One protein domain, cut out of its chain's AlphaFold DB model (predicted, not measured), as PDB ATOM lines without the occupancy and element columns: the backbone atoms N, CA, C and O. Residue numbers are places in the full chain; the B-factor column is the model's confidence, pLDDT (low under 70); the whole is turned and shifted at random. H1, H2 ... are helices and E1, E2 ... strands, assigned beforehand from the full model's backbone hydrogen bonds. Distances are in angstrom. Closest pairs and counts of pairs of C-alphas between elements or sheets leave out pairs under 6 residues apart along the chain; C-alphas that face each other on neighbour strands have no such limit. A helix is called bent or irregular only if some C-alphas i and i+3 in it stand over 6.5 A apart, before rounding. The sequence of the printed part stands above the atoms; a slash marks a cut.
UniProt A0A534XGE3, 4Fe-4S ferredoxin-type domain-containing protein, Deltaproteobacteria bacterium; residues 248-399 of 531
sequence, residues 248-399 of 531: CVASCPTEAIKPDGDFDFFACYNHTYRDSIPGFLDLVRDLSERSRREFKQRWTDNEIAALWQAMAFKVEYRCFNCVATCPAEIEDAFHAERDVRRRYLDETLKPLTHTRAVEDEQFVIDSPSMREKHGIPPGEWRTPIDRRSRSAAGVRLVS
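What this domain is: This is residues 248 to 399 of the 531 residues of the protein "4Fe-4S ferredoxin-type domain-containing protein" of Deltaproteobacteria bacterium (UniProt A0A534XGE3). An elongated, loosely joined body: the long helix H8, bent but nearly straight, runs from one end toward the middle, where H2 packs on a small pair of parallel strands, E1 and E2, and H3, H4 and H5 make a loose cluster at the other end. H7 meets the far end of H8 at a corner, the short helices H1 and H6 sit by H8 farther along, and H9 with the long link after it forms a loop off the sheet. The printed part has 152 residues, with nine named helices and two named strands in the order H1 to H8, E1, H9, E2; the class is mostly helix. The whole is only just compact, close to loose, with a radius of gyration of the C-alphas of 17.8 A and spans of 59 by 38 by 30 A.

How they stand to each other: H1, residues 248 to 251, touches H6, residues 321 to 324, closest at the C-alphas of Cys 248 and Cys 322, 4.5 A apart. H2, residues 265 to 272, and H3, residues 277 to 289, are close but not clearly touching, about perpendicular at 85 degrees, with the closest C-alphas, those of Asn 270 and Pro 278, 6.5 A apart. H4, residues 292 to 296, is close to H3 but not clearly touching it, at the C-alphas of Phe 295 and Asp 286, 6.4 A. H5, residues 301 to 312, is also close to H3 but not clearly touching, at a steep tilt of 56 degrees, opposite ways; the C-alphas of Phe 280 and Leu 307 are closest, 6.7 A. H8, residues 338 to 359, was assigned as one helix by its hydrogen bonds but is bent, with C-alphas 347 and 350 6.7 A apart; its arms H8a, residues 338 to 347, and H8b, residues 350 to 359, stand at a shallow tilt of 28 degrees. H7, residues 328 to 336, is irregular, with C-alphas 329 and 332 8.5 A apart, and touches H8a only at the corner, at Phe 334 and Arg 341, whose C-alphas are 4.9 A apart. H1 and H8b only just touch, with 3 pairs of C-alphas within 8 A, closest at Ser 251 and Thr 353, 5.2 A. E1, residues 362 to 365, and E2, residues 395 to 398, are parallel neighbours, with N 364 and O 396 at 2.9 A and N 396 and O 362 at 2.8 A, within hydrogen-bond range. The closest C-alphas of H2 and E1, those of His 271 and Phe 363, are 5.6 A apart. With H9, residues 368 to 373, between them, E1 and E2 form a strand-helix-strand unit, two parallel strands joined through a helix, with a right-handed crossover. Every O i to N i+4 pair is within hydrogen-bond range in H3, H4, H5, H8a and H9; it is 3 of 4 in H2, 3 of 5 in H7 and 5 of 6 in H8b, while H1 and H6 are too short for such a pair.

Where its parts are: H1 begins at C-alpha 248, (160.463, 152.254, 135.387). From first to last C-alpha, H3 measures 18.1 A, H5 16.0 A, H7 12.9 A, and H8a and H8b 14.1 A each. H8a begins at C-alpha 338, (146.539, 165.116, 135.173), and E2 ends at C-alpha 398, (171.200, 132.410, 142.656).

The domain as a whole: The two C-alphas farthest apart, those of Ser 291 and Ala 336, are 59.2 A apart. The printed part has no cut. The links H1 to H2 and H9 to E2, of 13 and 21 residues, are long. The mean pLDDT of the printed part is 80.6, and residues 354 to 361 and 379 to 394 are under 70.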
ATOM      1  N   CYS A 248     159.603 153.427 135.544       92.62
ATOM      2  CA  CYS A 248     160.463 152.254 135.387       92.62
ATOM      3  C   CYS A 248     161.049 151.774 136.725       92.62
ATOM      4  O   CYS A 248     161.217 150.573 136.915       92.62
ATOM      5  N   VAL A 249     161.309 152.691 137.664       90.38
ATOM      6  CA  VAL A 249     161.743 152.363 139.030       90.38
ATOM      7  C   VAL A 249     160.596 151.694 139.782       90.38
ATOM      8  O   VAL A 249     160.771 150.620 140.349       90.38
ATOM      9  N   ALA A 250     159.401 152.292 139.735       88.06
ATOM     10  CA  ALA A 250     158.225 151.788 140.438       88.06
ATOM     11  C   ALA A 250     157.732 150.422 139.923       88.06
ATOM     12  O   ALA A 250     157.115 149.670 140.673       88.06
ATOM     13  N   SER A 251     157.975 150.100 138.649       88.69
ATOM     14  CA  SER A 251     157.554 148.836 138.027       88.69
ATOM     15  C   SER A 251     158.625 147.742 138.025       88.69
ATOM     16  O   SER A 251     158.331 146.614 137.618       88.69
ATOM     17  N   CYS A 252     159.861 148.036 138.442       88.19
ATOM     18  CA  CYS A 252     160.959 147.075 138.400       88.19
ATOM     19  C   CYS A 252     160.800 146.006 139.500       88.19
ATOM     20  O   CYS A 252     160.975 146.323 140.678       88.19
ATOM     21  N   PRO A 253     160.538 144.729 139.156       81.94
ATOM     22  CA  PRO A 253     160.244 143.694 140.152       81.94
ATOM     23  C   PRO A 253     161.464 143.317 141.000       81.94
ATOM     24  O   PRO A 253     161.309 142.782 142.094       81.94
ATOM     25  N   THR A 254     162.676 143.585 140.511       81.75
ATOM     26  CA  THR A 254     163.940 143.278 141.196       81.75
ATOM     27  C   THR A 254     164.628 144.507 141.773       81.75
ATOM     28  O   THR A 254     165.748 144.397 142.268       81.75
ATOM     29  N   GLU A 255     163.982 145.677 141.703       84.44
ATOM     30  CA  GLU A 255     164.559 146.958 142.124       84.44
ATOM     31  C   GLU A 255     165.899 147.261 141.421       84.44
ATOM     32  O   GLU A 255     166.740 147.971 141.968       84.44
ATOM     33  N   ALA A 256     166.131 146.713 140.224       86.69
ATOM     34  CA  ALA A 256     167.382 146.888 139.492       86.69
ATOM     35  C   ALA A 256     167.618 148.341 139.059       86.69
ATOM     36  O   ALA A 256     168.759 148.778 138.995       86.69
ATOM     37  N   ILE A 257     166.552 149.094 138.785       89.88
ATOM     38  CA  ILE A 257     166.617 150.501 138.375       89.88
ATOM     39  C   ILE A 257     166.466 151.373 139.624       89.88
ATOM     40  O   ILE A 257     165.451 151.267 140.318       89.88
ATOM     41  N   LYS A 258     167.450 152.228 139.918       86.62
ATOM     42  CA  LYS A 258     167.441 153.092 141.106       86.62
ATOM     43  C   LYS A 258     167.001 154.531 140.770       86.62
ATOM     44  O   LYS A 258     167.285 155.010 139.671       86.62
ATOM     45  N   PRO A 259     166.331 155.250 141.698       86.81
ATOM     46  CA  PRO A 259     165.916 156.644 141.484       86.81
ATOM     47  C   PRO A 259     167.063 157.630 141.213       86.81
ATOM     48  O   PRO A 259     166.824 158.697 140.658       86.81
ATOM     49  N   ASP A 260     168.285 157.303 141.634       82.81
ATOM     50  CA  ASP A 260     169.487 158.134 141.490       82.81
ATOM     51  C   ASP A 260     170.264 157.867 140.184       82.81
ATOM     52  O   ASP A 260     171.321 158.456 139.963       82.81
ATOM     53  N   GLY A 261     169.746 156.993 139.312       83.06
ATOM     54  CA  GLY A 261     170.379 156.618 138.046       83.06
ATOM     55  C   GLY A 261     171.250 155.364 138.108       83.06
ATOM     56  O   GLY A 261     171.698 154.887 137.057       83.06
ATOM     57  N   ASP A 262     171.474 154.795 139.295       84.12
ATOM     58  CA  ASP A 262     172.209 153.539 139.424       84.12
ATOM     59  C   ASP A 262     171.414 152.343 138.859       84.12
ATOM     60  O   ASP A 262     170.180 152.362 138.766       84.12
ATOM     61  N   PHE A 263     172.132 151.304 138.423       85.81
ATOM     62  CA  PHE A 263     171.543 150.116 137.809       85.81
ATOM     63  C   PHE A 263     172.232 148.829 138.273       85.81
ATOM     64  O   PHE A 263     173.390 148.576 137.942       85.81
ATOM     65  N   ASP A 264     171.487 147.973 138.974       84.12
ATOM     66  CA  ASP A 264     171.951 146.648 139.385       84.12
ATOM     67  C   ASP A 264     171.788 145.654 138.227       84.12
ATOM     68  O   ASP A 264     170.724 145.056 138.006       84.12
ATOM     69  N   PHE A 265     172.875 145.481 137.469       85.06
ATOM     70  CA  PHE A 265     172.906 144.584 136.321       85.06
ATOM     71  C   PHE A 265     172.534 143.153 136.698       85.06
ATOM     72  O   PHE A 265     171.762 142.525 135.979       85.06
ATOM     73  N   PHE A 266     173.041 142.622 137.813       81.75
ATOM     74  CA  PHE A 266     172.802 141.227 138.169       81.75
ATOM     75  C   PHE A 266     171.381 140.982 138.664       81.75
ATOM     76  O   PHE A 266     170.838 139.909 138.391       81.75
ATOM     77  N   ALA A 267     170.761 141.942 139.347       81.50
ATOM     78  CA  ALA A 267     169.351 141.853 139.711       81.50
ATOM     79  C   ALA A 267     168.455 141.784 138.462       81.50
ATOM     80  O   ALA A 267     167.542 140.960 138.407       81.50
ATOM     81  N   CYS A 268     168.734 142.594 137.433       87.31
ATOM     82  CA  CYS A 268     168.012 142.525 136.160       87.31
ATOM     83  C   CYS A 268     168.347 141.238 135.389       87.31
ATOM     84  O   CYS A 268     167.456 140.469 135.037       87.31
ATOM     85  N   TYR A 269     169.633 140.959 135.179       86.81
ATOM     86  CA  TYR A 269     170.127 139.841 134.377       86.81
ATOM     87  C   TYR A 269     169.645 138.481 134.893       86.81
ATOM     88  O   TYR A 269     169.151 137.672 134.112       86.81
ATOM     89  N   ASN A 270     169.720 138.230 136.205       83.06
ATOM     90  CA  ASN A 270     169.301 136.946 136.777       83.06
ATOM     91  C   ASN A 270     167.789 136.707 136.700       83.06
ATOM     92  O   ASN A 270     167.359 135.558 136.793       83.06
ATOM     93  N   HIS A 271     167.002 137.773 136.563       85.12
ATOM     94  CA  HIS A 271     165.554 137.700 136.464       85.12
ATOM     95  C   HIS A 271     165.100 137.682 135.003       85.12
ATOM     96  O   HIS A 271     164.502 136.703 134.568       85.12
ATOM     97  N   THR A 272     165.459 138.700 134.220       88.56
ATOM     98  CA  THR A 272     165.062 138.854 132.816       88.56
ATOM     99  C   THR A 272     165.579 137.717 131.936       88.56
ATOM    100  O   THR A 272     164.800 137.161 131.169       88.56
ATOM    101  N   TYR A 273     166.849 137.321 132.080       88.00
ATOM    102  CA  TYR A 273     167.449 136.222 131.309       88.00
ATOM    103  C   TYR A 273     167.348 134.873 132.026       88.00
ATOM    104  O   TYR A 273     168.102 133.953 131.707       88.00
ATOM    105  N   ARG A 274     166.469 134.726 133.031       86.50
ATOM    106  CA  ARG A 274     166.418 133.509 133.853       86.50
ATOM    107  C   ARG A 274     166.287 132.245 133.012       86.50
ATOM    108  O   ARG A 274     166.969 131.276 133.321       86.50
ATOM    109  N   ASP A 275     165.457 132.265 131.976       87.56
ATOM    110  CA  ASP A 275     165.220 131.098 131.121       87.56
ATOM    111  C   ASP A 275     166.248 130.989 129.974       87.56
ATOM    112  O   ASP A 275     166.122 130.159 129.085       87.56
ATOM    113  N   SER A 276     167.312 131.796 130.006       87.94
ATOM    114  CA  SER A 276     168.396 131.819 129.019       87.94
ATOM    115  C   SER A 276     169.713 131.284 129.619       87.94
ATOM    116  O   SER A 276     169.716 130.441 130.522       87.94
ATOM    117  N   ILE A 277     170.866 131.795 129.154       85.31
ATOM    118  CA  ILE A 277     172.218 131.431 129.620       85.31
ATOM    119  C   ILE A 277     172.333 131.287 131.150       85.31
ATOM    120  O   ILE A 277     172.826 130.245 131.597       85.31
ATOM    121  N   PRO A 278     171.917 132.256 131.996       84.06
ATOM    122  CA  PRO A 278     172.158 132.129 133.426       84.06
ATOM    123  C   PRO A 278     171.344 131.012 134.070       84.06
ATOM    124  O   PRO A 278     171.848 130.439 135.032       84.06
ATOM    125  N   GLY A 279     170.135 130.687 133.601       86.94
ATOM    126  CA  GLY A 279     169.379 129.534 134.103       86.94
ATOM    127  C   GLY A 279     169.906 128.210 133.587       86.94
ATOM    128  O   GLY A 279     170.032 127.270 134.367       86.94
ATOM    129  N   PHE A 280     170.307 128.156 132.319       89.19
ATOM    130  CA  PHE A 280     170.912 126.964 131.741       89.19
ATOM    131  C   PHE A 280     172.211 126.565 132.459       89.19
ATOM    132  O   PHE A 280     172.372 125.417 132.867       89.19
ATOM    133  N   LEU A 281     173.118 127.521 132.700       85.81
ATOM    134  CA  LEU A 281     174.362 127.262 133.440       85.81
ATOM    135  C   LEU A 281     174.103 126.765 134.865       85.81
ATOM    136  O   LEU A 281     174.882 125.991 135.416       85.81
ATOM    137  N   ASP A 282     173.016 127.234 135.459       84.25
ATOM    138  CA  ASP A 282     172.548 126.826 136.773       84.25
ATOM    139  C   ASP A 282     172.074 125.373 136.774       84.25
ATOM    140  O   ASP A 282     172.485 124.587 137.623       84.25
ATOM    141  N   LEU A 283     171.252 125.022 135.781       88.06
ATOM    142  CA  LEU A 283     170.723 123.680 135.583       88.06
ATOM    143  C   LEU A 283     171.865 122.679 135.398       88.06
ATOM    144  O   LEU A 283     171.910 121.670 136.095       88.06
ATOM    145  N   VAL A 284     172.813 122.987 134.506       87.81
ATOM    146  CA  VAL A 284     173.970 122.128 134.209       87.81
ATOM    147  C   VAL A 284     174.830 121.898 135.452       87.81
ATOM    148  O   VAL A 284     175.190 120.760 135.752       87.81
ATOM    149  N   ARG A 285     175.135 122.959 136.209       82.06
ATOM    150  CA  ARG A 285     175.942 122.842 137.433       82.06
ATOM    151  C   ARG A 285     175.232 122.030 138.496       82.06
ATOM    152  O   ARG A 285     175.814 121.085 139.018       82.06
ATOM    153  N   ASP A 286     173.973 122.351 138.775       83.81
ATOM    154  CA  ASP A 286     173.193 121.636 139.780       83.81
ATOM    155  C   ASP A 286     173.027 120.155 139.419       83.81
ATOM    156  O   ASP A 286     173.052 119.314 140.311       83.81
ATOM    157  N   LEU A 287     172.899 119.831 138.129       87.06
ATOM    158  CA  LEU A 287     172.863 118.451 137.651       87.06
ATOM    159  C   LEU A 287     174.195 117.720 137.895       87.06
ATOM    160  O   LEU A 287     174.184 116.534 138.212       87.06
ATOM    161  N   SER A 288     175.329 118.419 137.770       85.12
ATOM    162  CA  SER A 288     176.671 117.845 137.961       85.12
ATOM    163  C   SER A 288     177.136 117.769 139.422       85.12
ATOM    164  O   SER A 288     177.908 116.882 139.774       85.12
ATOM    165  N   GLU A 289     176.687 118.692 140.275       79.81
ATOM    166  CA  GLU A 289     177.238 118.889 141.624       79.81
ATOM    167  C   GLU A 289     176.314 118.378 142.740       79.81
ATOM    168  O   GLU A 289     176.765 118.202 143.873       79.81
ATOM    169  N   ARG A 290     175.018 118.154 142.471       80.81
ATOM    170  CA  ARG A 290     174.024 117.852 143.518       80.81
ATOM    171  C   ARG A 290     173.470 116.440 143.441       80.81
ATOM    172  O   ARG A 290     173.390 115.819 142.386       80.81
ATOM    173  N   SER A 291     172.980 115.952 144.581       84.06
ATOM    174  CA  SER A 291     172.220 114.703 144.619       84.06
ATOM    175  C   SER A 291     170.853 114.850 143.935       84.06
ATOM    176  O   SER A 291     170.245 115.922 143.925       84.06
ATOM    177  N   ARG A 292     170.289 113.732 143.455       86.50
ATOM    178  CA  ARG A 292     168.939 113.681 142.854       86.50
ATOM    179  C   ARG A 292     167.867 114.344 143.727       86.50
ATOM    180  O   ARG A 292     166.951 114.979 143.210       86.50
ATOM    181  N   ARG A 293     167.952 114.169 145.051       82.62
ATOM    182  CA  ARG A 293     167.000 114.755 146.005       82.62
ATOM    183  C   ARG A 293     167.124 116.275 146.043       82.62
ATOM    184  O   ARG A 293     166.107 116.952 145.974       82.62
ATOM    185  N   GLU A 294     168.341 116.798 146.146       80.12
ATOM    186  CA  GLU A 294     168.600 118.243 146.178       80.12
ATOM    187  C   GLU A 294     168.243 118.912 144.848       80.12
ATOM    188  O   GLU A 294     167.701 120.012 144.847       80.12
ATOM    189  N   PHE A 295     168.482 118.230 143.725       84.06
ATOM    190  CA  PHE A 295     168.085 118.704 142.402       84.06
ATOM    191  C   PHE A 295     166.562 118.871 142.292       84.06
ATOM    192  O   PHE A 295     166.081 119.956 141.977       84.06
ATOM    193  N   LYS A 296     165.789 117.832 142.652       81.88
ATOM    194  CA  LYS A 296     164.312 117.877 142.654       81.88
ATOM    195  C   LYS A 296     163.727 118.895 143.637       81.88
ATOM    196  O   LYS A 296     162.590 119.314 143.483       81.88
ATOM    197  N   GLN A 297     164.483 119.268 144.669       75.81
ATOM    198  CA  GLN A 297     164.107 120.328 145.606       75.81
ATOM    199  C   GLN A 297     164.409 121.733 145.084       75.81
ATOM    200  O   GLN A 297     164.012 122.692 145.737       75.81
ATOM    201  N   ARG A 298     165.158 121.861 143.983       76.75
ATOM    202  CA  ARG A 298     165.603 123.142 143.428       76.75
ATOM    203  C   ARG A 298     164.981 123.459 142.073       76.75
ATOM    204  O   ARG A 298     164.946 124.635 141.731       76.75
ATOM    205  N   TRP A 299     164.537 122.459 141.317       82.12
ATOM    206  CA  TRP A 299     164.022 122.612 139.956       82.12
ATOM    207  C   TRP A 299     162.624 122.016 139.817       82.12
ATOM    208  O   TRP A 299     162.397 120.879 140.235       82.12
ATOM    209  N   THR A 300     161.702 122.774 139.213       81.75
ATOM    210  CA  THR A 300     160.405 122.240 138.756       81.75
ATOM    211  C   THR A 300     160.473 121.740 137.327       81.75
ATOM    212  O   THR A 300     161.261 122.236 136.523       81.75
ATOM    213  N   ASP A 301     159.541 120.854 136.982       84.94
ATOM    214  CA  ASP A 301     159.309 120.454 135.594       84.94
ATOM    215  C   ASP A 301     158.940 121.663 134.712       84.94
ATOM    216  O   ASP A 301     159.425 121.762 133.591       84.94
ATOM    217  N   ASN A 302     158.179 122.637 135.232       84.19
ATOM    218  CA  ASN A 302     157.817 123.856 134.493       84.19
ATOM    219  C   ASN A 302     159.028 124.746 134.179       84.19
ATOM    220  O   ASN A 302     159.120 125.292 133.086       84.19
ATOM    221  N   GLU A 303     159.966 124.898 135.114       84.50
ATOM    222  CA  GLU A 303     161.204 125.654 134.877       84.50
ATOM    223  C   GLU A 303     162.104 124.964 133.862       84.50
ATOM    224  O   GLU A 303     162.697 125.621 133.011       84.50
ATOM    225  N   ILE A 304     162.209 123.637 133.951       89.88
ATOM    226  CA  ILE A 304     162.980 122.850 132.991       89.88
ATOM    227  C   ILE A 304     162.331 122.945 131.604       89.88
ATOM    228  O   ILE A 304     163.044 123.119 130.619       89.88
ATOM    229  N   ALA A 305     160.998 122.899 131.518       90.38
ATOM    230  CA  ALA A 305     160.263 123.081 130.270       90.38
ATOM    231  C   ALA A 305     160.440 124.495 129.685       90.38
ATOM    232  O   ALA A 305     160.652 124.624 128.481       90.38
ATOM    233  N   ALA A 306     160.427 125.541 130.519       88.75
ATOM    234  CA  ALA A 306     160.689 126.916 130.085       88.75
ATOM    235  C   ALA A 306     162.114 127.077 129.529       88.75
ATOM    236  O   ALA A 306     162.295 127.630 128.445       88.75
ATOM    237  N   LEU A 307     163.119 126.516 130.216       91.06
ATOM    238  CA  LEU A 307     164.496 126.464 129.713       91.06
ATOM    239  C   LEU A 307     164.586 125.696 128.391       91.06
ATOM    240  O   LEU A 307     165.260 126.139 127.467       91.06
ATOM    241  N   TRP A 308     163.913 124.547 128.286       91.81
ATOM    242  CA  TRP A 308     163.867 123.771 127.049       91.81
ATOM    243  C   TRP A 308     163.282 124.587 125.889       91.81
ATOM    244  O   TRP A 308     163.901 124.632 124.829       91.81
ATOM    245  N   GLN A 309     162.158 125.282 126.094       90.31
ATOM    246  CA  GLN A 309     161.543 126.134 125.070       90.31
ATOM    247  C   GLN A 309     162.500 127.242 124.620       90.31
ATOM    248  O   GLN A 309     162.721 127.412 123.421       90.31
ATOM    249  N   ALA A 310     163.111 127.954 125.569       88.44
ATOM    250  CA  ALA A 310     164.042 129.039 125.275       88.44
ATOM    251  C   ALA A 310     165.290 128.568 124.503       88.44
ATOM    252  O   ALA A 310     165.844 129.309 123.694       88.44
ATOM    253  N   MET A 311     165.734 127.326 124.728       86.00
ATOM    254  CA  MET A 311     166.846 126.722 123.985       86.00
ATOM    255  C   MET A 311     166.435 126.167 122.617       86.00
ATOM    256  O   MET A 311     167.259 126.138 121.707       86.00
ATOM    257  N   ALA A 312     165.196 125.687 122.475       88.81
ATOM    258  CA  ALA A 312     164.702 125.061 121.250       88.81
ATOM    259  C   ALA A 312     164.144 126.066 120.229       88.81
ATOM    260  O   ALA A 312     164.079 125.746 119.043       88.81
ATOM    261  N   PHE A 313     163.728 127.254 120.676       85.44
ATOM    262  CA  PHE A 313     163.119 128.273 119.824       85.44
ATOM    263  C   PHE A 313     164.001 129.521 119.698       85.44
ATOM    264  O   PHE A 313     164.808 129.621 118.774       85.44
ATOM    265  N   LYS A 314     163.853 130.474 120.619       86.94
ATOM    266  CA  LYS A 314     164.624 131.719 120.705       86.94
ATOM    267  C   LYS A 314     164.746 132.126 122.180       86.94
ATOM    268  O   LYS A 314     164.026 131.608 123.032       86.94
ATOM    269  N   VAL A 315     165.654 133.055 122.480       85.38
ATOM    270  CA  VAL A 315     165.973 133.505 123.848       85.38
ATOM    271  C   VAL A 315     164.792 134.205 124.534       85.38
ATOM    272  O   VAL A 315     164.609 135.408 124.393       85.38
ATOM    273  N   GLU A 316     164.006 133.462 125.310       86.31
ATOM    274  CA  GLU A 316     162.854 133.992 126.055       86.31
ATOM    275  C   GLU A 316     163.280 134.936 127.192       86.31
ATOM    276  O   GLU A 316     164.101 134.588 128.049       86.31
ATOM    277  N   TYR A 317     162.661 136.116 127.225       89.25
ATOM    278  CA  TYR A 317     162.806 137.111 128.280       89.25
ATOM    279  C   TYR A 317     161.653 137.006 129.276       89.25
ATOM    280  O   TYR A 317     160.484 136.941 128.891       89.25
ATOM    281  N   ARG A 318     161.966 137.071 130.575       86.81
ATOM    282  CA  ARG A 318     160.954 137.062 131.645       86.81
ATOM    283  C   ARG A 318     160.314 138.412 131.939       86.81
ATOM    284  O   ARG A 318     159.247 138.458 132.541       86.81
ATOM    285  N   CYS A 319     160.957 139.515 131.564       88.31
ATOM    286  CA  CYS A 319     160.534 140.839 132.006       88.31
ATOM    287  C   CYS A 319     160.671 141.890 130.907       88.31
ATOM    288  O   CYS A 319     161.733 142.047 130.314       88.31
ATOM    289  N   PHE A 320     159.605 142.676 130.732       92.19
ATOM    290  CA  PHE A 320     159.565 143.867 129.876       92.19
ATOM    291  C   PHE A 320     159.010 145.099 130.616       92.19
ATOM    292  O   PHE A 320     158.629 146.076 129.986       92.19
ATOM    293  N   ASN A 321     158.920 145.082 131.956       91.06
ATOM    294  CA  ASN A 321     158.153 146.083 132.725       91.06
ATOM    295  C   ASN A 321     158.576 147.526 132.453       91.06
ATOM    296  O   ASN A 321     157.728 148.397 132.269       91.06
ATOM    297  N   CYS A 322     159.883 147.776 132.413       93.56
ATOM    298  CA  CYS A 322     160.409 149.119 132.197       93.56
ATOM    299  C   CYS A 322     160.162 149.653 130.777       93.56
ATOM    300  O   CYS A 322     160.180 150.866 130.602       93.56
ATOM    301  N   VAL A 323     159.917 148.776 129.796       95.81
ATOM    302  CA  VAL A 323     159.458 149.139 128.446       95.81
ATOM    303  C   VAL A 323     157.942 149.317 128.462       95.81
ATOM    304  O   VAL A 323     157.430 150.381 128.141       95.81
ATOM    305  N   ALA A 324     157.221 148.309 128.956       94.81
ATOM    306  CA  ALA A 324     155.764 148.255 128.985       94.81
ATOM    307  C   ALA A 324     155.106 149.440 129.718       94.81
ATOM    308  O   ALA A 324     154.012 149.857 129.347       94.81
ATOM    309  N   THR A 325     155.761 149.987 130.742       94.25
ATOM    310  CA  THR A 325     155.228 151.067 131.592       94.25
ATOM    311  C   THR A 325     155.838 152.440 131.306       94.25
ATOM    312  O   THR A 325     155.561 153.391 132.040       94.25
ATOM    313  N   CYS A 326     156.693 152.558 130.288       96.06
ATOM    314  CA  CYS A 326     157.281 153.836 129.909       96.06
ATOM    315  C   CYS A 326     156.261 154.671 129.112       96.06
ATOM    316  O   CYS A 326     155.761 154.167 128.111       96.06
ATOM    317  N   PRO A 327     155.966 155.923 129.511       96.06
ATOM    318  CA  PRO A 327     155.035 156.799 128.797       96.06
ATOM    319  C   PRO A 327     155.757 157.795 127.868       96.06
ATOM    320  O   PRO A 327     155.227 158.869 127.597       96.06
ATOM    321  N   ALA A 328     156.998 157.515 127.458       96.38
ATOM    322  CA  ALA A 328     157.850 158.484 126.760       96.38
ATOM    323  C   ALA A 328     157.282 158.948 125.404       96.38
ATOM    324  O   ALA A 328     157.523 160.073 124.992       96.38
ATOM    325  N   GLU A 329     156.501 158.107 124.735       95.31
ATOM    326  CA  GLU A 329     155.786 158.396 123.486       95.31
ATOM    327  C   GLU A 329     154.602 159.359 123.660       95.31
ATOM    328  O   GLU A 329     154.119 159.931 122.689       95.31
ATOM    329  N   ILE A 330     154.132 159.539 124.896       94.88
ATOM    330  CA  ILE A 330     153.076 160.488 125.262       94.88
ATOM    331  C   ILE A 330     153.575 161.501 126.300       94.88
ATOM    332  O   ILE A 330     152.777 161.985 127.100       94.88
ATOM    333  N   GLU A 331     154.880 161.789 126.342       94.06
ATOM    334  CA  GLU A 331     155.480 162.531 127.458       94.06
ATOM    335  C   GLU A 331     154.839 163.903 127.702       94.06
ATOM    336  O   GLU A 331     154.520 164.220 128.848       94.06
ATOM    337  N   ASP A 332     154.546 164.661 126.640       93.31
ATOM    338  CA  ASP A 332     153.911 165.976 126.725       93.31
ATOM    339  C   ASP A 332     152.562 165.883 127.448       93.31
ATOM    340  O   ASP A 332     152.333 166.559 128.453       93.31
ATOM    341  N   ALA A 333     151.689 164.978 126.996       95.06
ATOM    342  CA  ALA A 333     150.375 164.759 127.599       95.06
ATOM    343  C   ALA A 333     150.483 164.143 129.005       95.06
ATOM    344  O   ALA A 333     149.742 164.514 129.913       95.06
ATOM    345  N   PHE A 334     151.422 163.222 129.228       94.44
ATOM    346  CA  PHE A 334     151.627 162.578 130.526       94.44
ATOM    347  C   PHE A 334     152.081 163.577 131.606       94.44
ATOM    348  O   PHE A 334     151.657 163.497 132.770       94.44
ATOM    349  N   HIS A 335     152.926 164.541 131.236       90.75
ATOM    350  CA  HIS A 335     153.411 165.573 132.148       90.75
ATOM    351  C   HIS A 335     152.402 166.714 132.311       90.75
ATOM    352  O   HIS A 335     152.134 167.118 133.450       90.75
ATOM    353  N   ALA A 336     151.780 167.174 131.221       94.06
ATOM    354  CA  ALA A 336     150.853 168.305 131.232       94.06
ATOM    355  C   ALA A 336     149.453 167.959 131.771       94.06
ATOM    356  O   ALA A 336     148.861 168.748 132.510       94.06
ATOM    357  N   GLU A 337     148.911 166.782 131.448       96.38
ATOM    358  CA  GLU A 337     147.508 166.445 131.704       96.38
ATOM    359  C   GLU A 337     147.347 165.454 132.863       96.38
ATOM    360  O   GLU A 337     147.683 164.267 132.793       96.38
ATOM    361  N   ARG A 338     146.749 165.928 133.963       95.00
ATOM    362  CA  ARG A 338     146.539 165.116 135.173       95.00
ATOM    363  C   ARG A 338     145.699 163.862 134.912       95.00
ATOM    364  O   ARG A 338     145.974 162.820 135.509       95.00
ATOM    365  N   ASP A 339     144.682 163.963 134.062       96.81
ATOM    366  CA  ASP A 339     143.750 162.862 133.814       96.81
ATOM    367  C   ASP A 339     144.375 161.779 132.922       96.81
ATOM    368  O   ASP A 339     144.184 160.595 133.202       96.81
ATOM    369  N   VAL A 340     145.204 162.163 131.942       95.94
ATOM    370  CA  VAL A 340     146.035 161.235 131.152       95.94
ATOM    371  C   VAL A 340     146.981 160.472 132.073       95.94
ATOM    372  O   VAL A 340     146.988 159.240 132.071       95.94
ATOM    373  N   ARG A 341     147.719 161.190 132.931       94.88
ATOM    374  CA  ARG A 341     148.626 160.570 133.902       94.88
ATOM    375  C   ARG A 341     147.896 159.606 134.829       94.88
ATOM    376  O   ARG A 341     148.331 158.472 134.994       94.88
ATOM    377  N   ARG A 342     146.777 160.027 135.426       95.38
ATOM    378  CA  ARG A 342     145.985 159.175 136.323       95.38
ATOM    379  C   ARG A 342     145.516 157.906 135.615       95.38
ATOM    380  O   ARG A 342     145.695 156.821 136.163       95.38
ATOM    381  N   ARG A 343     144.973 158.039 134.401       95.38
ATOM    382  CA  ARG A 343     144.516 156.903 133.597       95.38
ATOM    383  C   ARG A 343     145.656 155.931 133.306       95.38
ATOM    384  O   ARG A 343     145.509 154.745 133.563       95.38
ATOM    385  N   TYR A 344     146.812 156.429 132.871       94.69
ATOM    386  CA  TYR A 344     147.979 155.590 132.585       94.69
ATOM    387  C   TYR A 344     148.467 154.833 133.835       94.69
ATOM    388  O   TYR A 344     148.785 153.644 133.777       94.69
ATOM    389  N   LEU A 345     148.478 155.490 134.999       92.94
ATOM    390  CA  LEU A 345     148.823 154.834 136.263       92.94
ATOM    391  C   LEU A 345     147.828 153.723 136.630       92.94
ATOM    392  O   LEU A 345     148.246 152.653 137.077       92.94
ATOM    393  N   ASP A 346     146.530 153.974 136.458       92.31
ATOM    394  CA  ASP A 346     145.457 153.060 136.856       92.31
ATOM    395  C   ASP A 346     145.282 151.882 135.880       92.31
ATOM    396  O   ASP A 346     145.060 150.754 136.320       92.31
ATOM    397  N   GLU A 347     145.430 152.118 134.577       91.00
ATOM    398  CA  GLU A 347     145.146 151.138 133.519       91.00
ATOM    399  C   GLU A 347     146.395 150.395 133.023       91.00
ATOM    400  O   GLU A 347     146.289 149.250 132.582       91.00
ATOM    401  N   THR A 348     147.585 150.999 133.124       89.88
ATOM    402  CA  THR A 348     148.842 150.404 132.637       89.88
ATOM    403  C   THR A 348     149.779 150.032 133.780       89.88
ATOM    404  O   THR A 348     150.095 148.854 133.955       89.88
ATOM    405  N   LEU A 349     150.223 151.011 134.579       89.19
ATOM    406  CA  LEU A 349     151.268 150.781 135.583       89.19
ATOM    407  C   LEU A 349     150.805 149.804 136.665       89.19
ATOM    408  O   LEU A 349     151.426 148.760 136.851       89.19
ATOM    409  N   LYS A 350     149.723 150.126 137.386       86.62
ATOM    410  CA  LYS A 350     149.254 149.310 138.515       86.62
ATOM    411  C   LYS A 350     148.979 147.863 138.093       86.62
ATOM    412  O   LYS A 350     149.502 146.972 138.760       86.62
ATOM    413  N   PRO A 351     148.243 147.572 137.001       84.19
ATOM    414  CA  PRO A 351     147.987 146.191 136.605       84.19
ATOM    415  C   PRO A 351     149.263 145.411 136.280       84.19
ATOM    416  O   PRO A 351     149.390 144.266 136.712       84.19
ATOM    417  N   LEU A 352     150.222 146.017 135.572       80.56
ATOM    418  CA  LEU A 352     151.479 145.353 135.214       80.56
ATOM    419  C   LEU A 352     152.395 145.159 136.422       80.56
ATOM    420  O   LEU A 352     152.982 144.089 136.572       80.56
ATOM    421  N   THR A 353     152.464 146.140 137.324       74.50
ATOM    422  CA  THR A 353     153.237 146.030 138.564       74.50
ATOM    423  C   THR A 353     152.627 144.987 139.500       74.50
ATOM    424  O   THR A 353     153.352 144.153 140.023       74.50
ATOM    425  N   HIS A 354     151.304 144.975 139.698       62.34
ATOM    426  CA  HIS A 354     150.654 144.032 140.615       62.34
ATOM    427  C   HIS A 354     150.648 142.591 140.103       62.34
ATOM    428  O   HIS A 354     150.883 141.682 140.892       62.34
ATOM    429  N   THR A 355     150.390 142.365 138.811       58.66
ATOM    430  CA  THR A 355     150.379 140.995 138.261       58.66
ATOM    431  C   THR A 355     151.766 140.371 138.266       58.66
ATOM    432  O   THR A 355     151.901 139.214 138.641       58.66
ATOM    433  N   ARG A 356     152.805 141.148 137.949       56.06
ATOM    434  CA  ARG A 356     154.175 140.632 137.892       56.06
ATOM    435  C   ARG A 356     154.854 140.608 139.267       56.06
ATOM    436  O   ARG A 356     155.427 139.596 139.625       56.06
ATOM    437  N   ALA A 357     154.687 141.610 140.138       54.38
ATOM    438  CA  ALA A 357     155.329 141.599 141.465       54.38
ATOM    439  C   ALA A 357     154.763 140.559 142.457       54.38
ATOM    440  O   ALA A 357     155.462 140.167 143.388       54.38
ATOM    441  N   VAL A 358     153.501 140.137 142.305       50.72
ATOM    442  CA  VAL A 358     152.875 139.134 143.193       50.72
ATOM    443  C   VAL A 358     153.193 137.702 142.748       50.72
ATOM    444  O   VAL A 358     153.211 136.795 143.582       50.72
ATOM    445  N   GLU A 359     153.456 137.495 141.456       54.72
ATOM    446  CA  GLU A 359     153.696 136.172 140.869       54.72
ATOM    447  C   GLU A 359     155.176 135.896 140.565       54.72
ATOM    448  O   GLU A 359     155.578 134.729 140.539       54.72
ATOM    449  N   ASP A 360     155.999 136.934 140.394       60.75
ATOM    450  CA  ASP A 360     157.393 136.769 140.001       60.75
ATOM    451  C   ASP A 360     158.272 136.315 141.163       60.75
ATOM    452  O   ASP A 360     158.477 137.000 142.167       60.75
ATOM    453  N   GLU A 361     158.883 135.152 140.966       67.56
ATOM    454  CA  GLU A 361     160.023 134.730 141.761       67.56
ATOM    455  C   GLU A 361     161.186 135.719 141.546       67.56
ATOM    456  O   GLU A 361     161.706 135.894 140.439       67.56
ATOM    457  N   GLN A 362     161.615 136.375 142.622       70.69
ATOM    458  CA  GLN A 362     162.799 137.219 142.639       70.69
ATOM    459  C   GLN A 362     164.055 136.349 142.711       70.69
ATOM    460  O   GLN A 362     164.280 135.617 143.680       70.69
ATOM    461  N   PHE A 363     164.915 136.467 141.701       75.12
ATOM    462  CA  PHE A 363     166.209 135.792 141.654       75.12
ATOM    463  C   PHE A 363     167.262 136.658 142.330       75.12
ATOM    464  O   PHE A 363     167.778 137.616 141.761       75.12
ATOM    465  N   VAL A 364     167.566 136.312 143.573       73.81
ATOM    466  CA  VAL A 364     168.408 137.111 144.454       73.81
ATOM    467  C   VAL A 364     169.784 136.482 144.585       73.81
ATOM    468  O   VAL A 364     169.918 135.286 144.851       73.81
ATOM    469  N   ILE A 365     170.822 137.300 144.443       74.50
ATOM    470  CA  ILE A 365     172.204 136.884 144.670       74.50
ATOM    471  C   ILE A 365     172.347 136.278 146.068       74.50
ATOM    472  O   ILE A 365     172.008 136.894 147.078       74.50
ATOM    473  N   ASP A 366     172.921 135.081 146.124       75.06
ATOM    474  CA  ASP A 366     173.235 134.416 147.375       75.06
ATOM    475  C   ASP A 366     174.358 135.153 148.133       75.06
ATOM    476  O   ASP A 366     175.548 135.070 147.802       75.06
ATOM    477  N   SER A 367     173.968 135.903 149.161       71.31
ATOM    478  CA  SER A 367     174.868 136.594 150.081       71.31
ATOM    479  C   SER A 367     174.405 136.427 151.534       71.31
ATOM    480  O   SER A 367     173.226 136.151 151.783       71.31
ATOM    481  N   PRO A 368     175.299 136.630 152.522       71.44
ATOM    482  CA  PRO A 368     174.911 136.651 153.931       71.44
ATOM    483  C   PRO A 368     173.790 137.656 154.237       71.44
ATOM    484  O   PRO A 368     172.820 137.286 154.897       71.44
ATOM    485  N   SER A 369     173.880 138.886 153.719       72.12
ATOM    486  CA  SER A 369     172.860 139.925 153.902       72.12
ATOM    487  C   SER A 369     171.514 139.572 153.272       72.12
ATOM    488  O   SER A 369     170.485 139.769 153.911       72.12
ATOM    489  N   MET A 370     171.489 138.995 152.066       74.81
ATOM    490  CA  MET A 370     170.233 138.604 151.415       74.81
ATOM    491  C   MET A 370     169.600 137.389 152.095       74.81
ATOM    492  O   MET A 370     168.387 137.354 152.310       74.81
ATOM    493  N   ARG A 371     170.418 136.424 152.528       75.12
ATOM    494  CA  ARG A 371     169.968 135.317 153.383       75.12
ATOM    495  C   ARG A 371     169.369 135.821 154.692       75.12
ATOM    496  O   ARG A 371     168.357 135.290 155.137       75.12
ATOM    497  N   GLU A 372     169.950 136.851 155.297       75.31
ATOM    498  CA  GLU A 372     169.394 137.481 156.492       75.31
ATOM    499  C   GLU A 372     168.088 138.238 156.197       75.31
ATOM    500  O   GLU A 372     167.085 137.960 156.857       75.31
ATOM    501  N   LYS A 373     168.067 139.100 155.167       75.31
ATOM    502  CA  LYS A 373     166.896 139.880 154.716       75.31
ATOM    503  C   LYS A 373     165.676 138.990 154.481       75.31
ATOM    504  O   LYS A 373     164.583 139.317 154.930       75.31
ATOM    505  N   HIS A 374     165.871 137.846 153.826       74.62
ATOM    506  CA  HIS A 374     164.798 136.905 153.487       74.62
ATOM    507  C   HIS A 374     164.668 135.735 154.474       74.62
ATOM    508  O   HIS A 374     163.851 134.835 154.286       74.62
ATOM    509  N   GLY A 375     165.470 135.718 155.543       74.06
ATOM    510  CA  GLY A 375     165.409 134.695 156.580       74.06
ATOM    511  C   GLY A 375     165.742 133.270 156.117       74.06
ATOM    512  O   GLY A 375     165.222 132.325 156.710       74.06
ATOM    513  N   ILE A 376     166.596 133.111 155.101       74.94
ATOM    514  CA  ILE A 376     167.002 131.830 154.503       74.94
ATOM    515  C   ILE A 376     168.330 131.355 155.130       74.94
ATOM    516  O   ILE A 376     169.371 131.956 154.868       74.94
ATOM    517  N   PRO A 377     168.356 130.270 155.929       71.81
ATOM    518  CA  PRO A 377     169.591 129.779 156.547       71.81
ATOM    519  C   PRO A 377     170.649 129.325 155.522       71.81
ATOM    520  O   PRO A 377     170.285 128.845 154.448       71.81
ATOM    521  N   PRO A 378     171.960 129.411 155.829       71.62
ATOM    522  CA  PRO A 378     173.022 128.900 154.957       71.62
ATOM    523  C   PRO A 378     172.845 127.417 154.600       71.62
ATOM    524  O   PRO A 378     172.505 126.604 155.459       71.62
ATOM    525  N   GLY A 379     173.088 127.049 153.340       63.47
ATOM    526  CA  GLY A 379     172.931 125.669 152.859       63.47
ATOM    527  C   GLY A 379     171.480 125.198 152.693       63.47
ATOM    528  O   GLY A 379     171.266 124.075 152.247       63.47
ATOM    529  N   GLU A 380     170.489 126.034 153.013       68.62
ATOM    530  CA  GLU A 380     169.095 125.804 152.637       68.62
ATOM    531  C   GLU A 380     168.788 126.523 151.319       68.62
ATOM    532  O   GLU A 380     169.234 127.653 151.076       68.62
ATOM    533  N   TRP A 381     168.019 125.836 150.479       63.69
ATOM    534  CA  TRP A 381     167.467 126.336 149.229       63.69
ATOM    535  C   TRP A 381     165.955 126.220 149.345       63.69
ATOM    536  O   TRP A 381     165.438 125.176 149.736       63.69
ATOM    537  N   ARG A 382     165.248 127.304 149.052       61.84
ATOM    538  CA  ARG A 382     163.792 127.306 148.971       61.84
ATOM    539  C   ARG A 382     163.457 127.598 147.522       61.84
ATOM    540  O   ARG A 382     163.756 128.713 147.127       61.84
ATOM    541  N   THR A 383     162.937 126.618 146.779       54.19
ATOM    542  CA  THR A 383     161.686 126.714 145.989       54.19
ATOM    543  C   THR A 383     161.432 125.439 145.176       54.19
ATOM    544  O   THR A 383     162.398 124.770 144.818       54.19
ATOM    545  N   PRO A 384     160.152 125.049 144.958       51.47
ATOM    546  CA  PRO A 384     159.065 125.910 144.462       51.47
ATOM    547  C   PRO A 384     157.783 125.897 145.302       51.47
ATOM    548  O   PRO A 384     157.215 124.857 145.615       51.47
ATOM    549  N   ILE A 385     157.345 127.115 145.636       45.16
ATOM    550  CA  ILE A 385     156.020 127.500 146.138       45.16
ATOM    551  C   ILE A 385     155.390 126.508 147.134       45.16
ATOM    552  O   ILE A 385     154.342 125.919 146.874       45.16
ATOM    553  N   ASP A 386     155.935 126.417 148.350       42.75
ATOM    554  CA  ASP A 386     155.047 126.106 149.471       42.75
ATOM    555  C   ASP A 386     154.208 127.361 149.756       42.75
ATOM    556  O   ASP A 386     154.623 128.253 150.504       42.75
ATOM    557  N   ARG A 387     153.019 127.448 149.134       48.78
ATOM    558  CA  ARG A 387     152.036 128.531 149.357       48.78
ATOM    559  C   ARG A 387     151.643 128.682 150.838       48.78
ATOM    560  O   ARG A 387     150.951 129.635 151.185       48.78
ATOM    561  N   ARG A 388     152.069 127.771 151.723       47.28
ATOM    562  CA  ARG A 388     151.768 127.786 153.160       47.28
ATOM    563  C   ARG A 388     152.673 128.725 153.974       47.28
ATOM    564  O   ARG A 388     152.296 129.092 155.082       47.28
ATOM    565  N   SER A 389     153.826 129.172 153.457       44.25
ATOM    566  CA  SER A 389     154.787 130.007 154.208       44.25
ATOM    567  C   SER A 389     154.844 131.460 153.706       44.25
ATOM    568  O   SER A 389     155.605 131.782 152.797       44.25
ATOM    569  N   ARG A 390     154.123 132.375 154.372       47.91
ATOM    570  CA  ARG A 390     154.014 133.804 153.998       47.91
ATOM    571  C   ARG A 390     155.304 134.641 154.093       47.91
ATOM    572  O   ARG A 390     155.334 135.737 153.557       47.91
ATOM    573  N   SER A 391     156.354 134.176 154.777       45.94
ATOM    574  CA  SER A 391     157.509 135.034 155.129       45.94
ATOM    575  C   SER A 391     158.708 134.979 154.169       45.94
ATOM    576  O   SER A 391     159.604 135.807 154.290       45.94
ATOM    577  N   ALA A 392     158.733 134.026 153.229       48.53
ATOM    578  CA  ALA A 392     159.814 133.841 152.245       48.53
ATOM    579  C   ALA A 392     159.293 133.321 150.886       48.53
ATOM    580  O   ALA A 392     160.031 132.686 150.135       48.53
ATOM    581  N   ALA A 393     158.000 133.513 150.605       54.59
ATOM    582  CA  ALA A 393     157.412 133.146 149.322       54.59
ATOM    583  C   ALA A 393     157.996 134.046 148.218       54.59
ATOM    584  O   ALA A 393     158.038 135.260 148.390       54.59
ATOM    585  N   GLY A 394     158.455 133.450 147.114       62.09
ATOM    586  CA  GLY A 394     158.852 134.192 145.912       62.09
ATOM    587  C   GLY A 394     160.307 134.661 145.838       62.09
ATOM    588  O   GLY A 394     160.588 135.527 145.027       62.09
ATOM    589  N   VAL A 395     161.245 134.122 146.630       71.69
ATOM    590  CA  VAL A 395     162.681 134.451 146.489       71.69
ATOM    591  C   VAL A 395     163.514 133.203 146.244       71.69
ATOM    592  O   VAL A 395     163.531 132.289 147.071       71.69
ATOM    593  N   ARG A 396     164.287 133.215 145.155       76.56
ATOM    594  CA  ARG A 396     165.230 132.160 144.789       76.56
ATOM    595  C   ARG A 396     166.657 132.648 144.822       76.56
ATOM    596  O   ARG A 396     167.043 133.559 144.098       76.56
ATOM    597  N   LEU A 397     167.468 131.971 145.630       76.94
ATOM    598  CA  LEU A 397     168.891 132.266 145.710       76.94
ATOM    599  C   LEU A 397     169.637 131.741 144.476       76.94
ATOM    600  O   LEU A 397     169.573 130.548 144.138       76.94
ATOM    601  N   VAL A 398     170.375 132.646 143.840       76.12
ATOM    602  CA  VAL A 398     171.200 132.410 142.656       76.12
ATOM    603  C   VAL A 398     172.674 132.660 142.958       76.12
ATOM    604  O   VAL A 398     173.042 133.584 143.682       76.12
ATOM    605  N   SER A 399     173.541 131.806 142.417       70.88
ATOM    606  CA  SER A 399     174.990 131.939 142.580       70.88
ATOM    607  C   SER A 399     175.562 132.892 141.535       70.88
ATOM    608  O   SER A 399     175.294 132.724 140.346       70.88
TER     609      SER A 399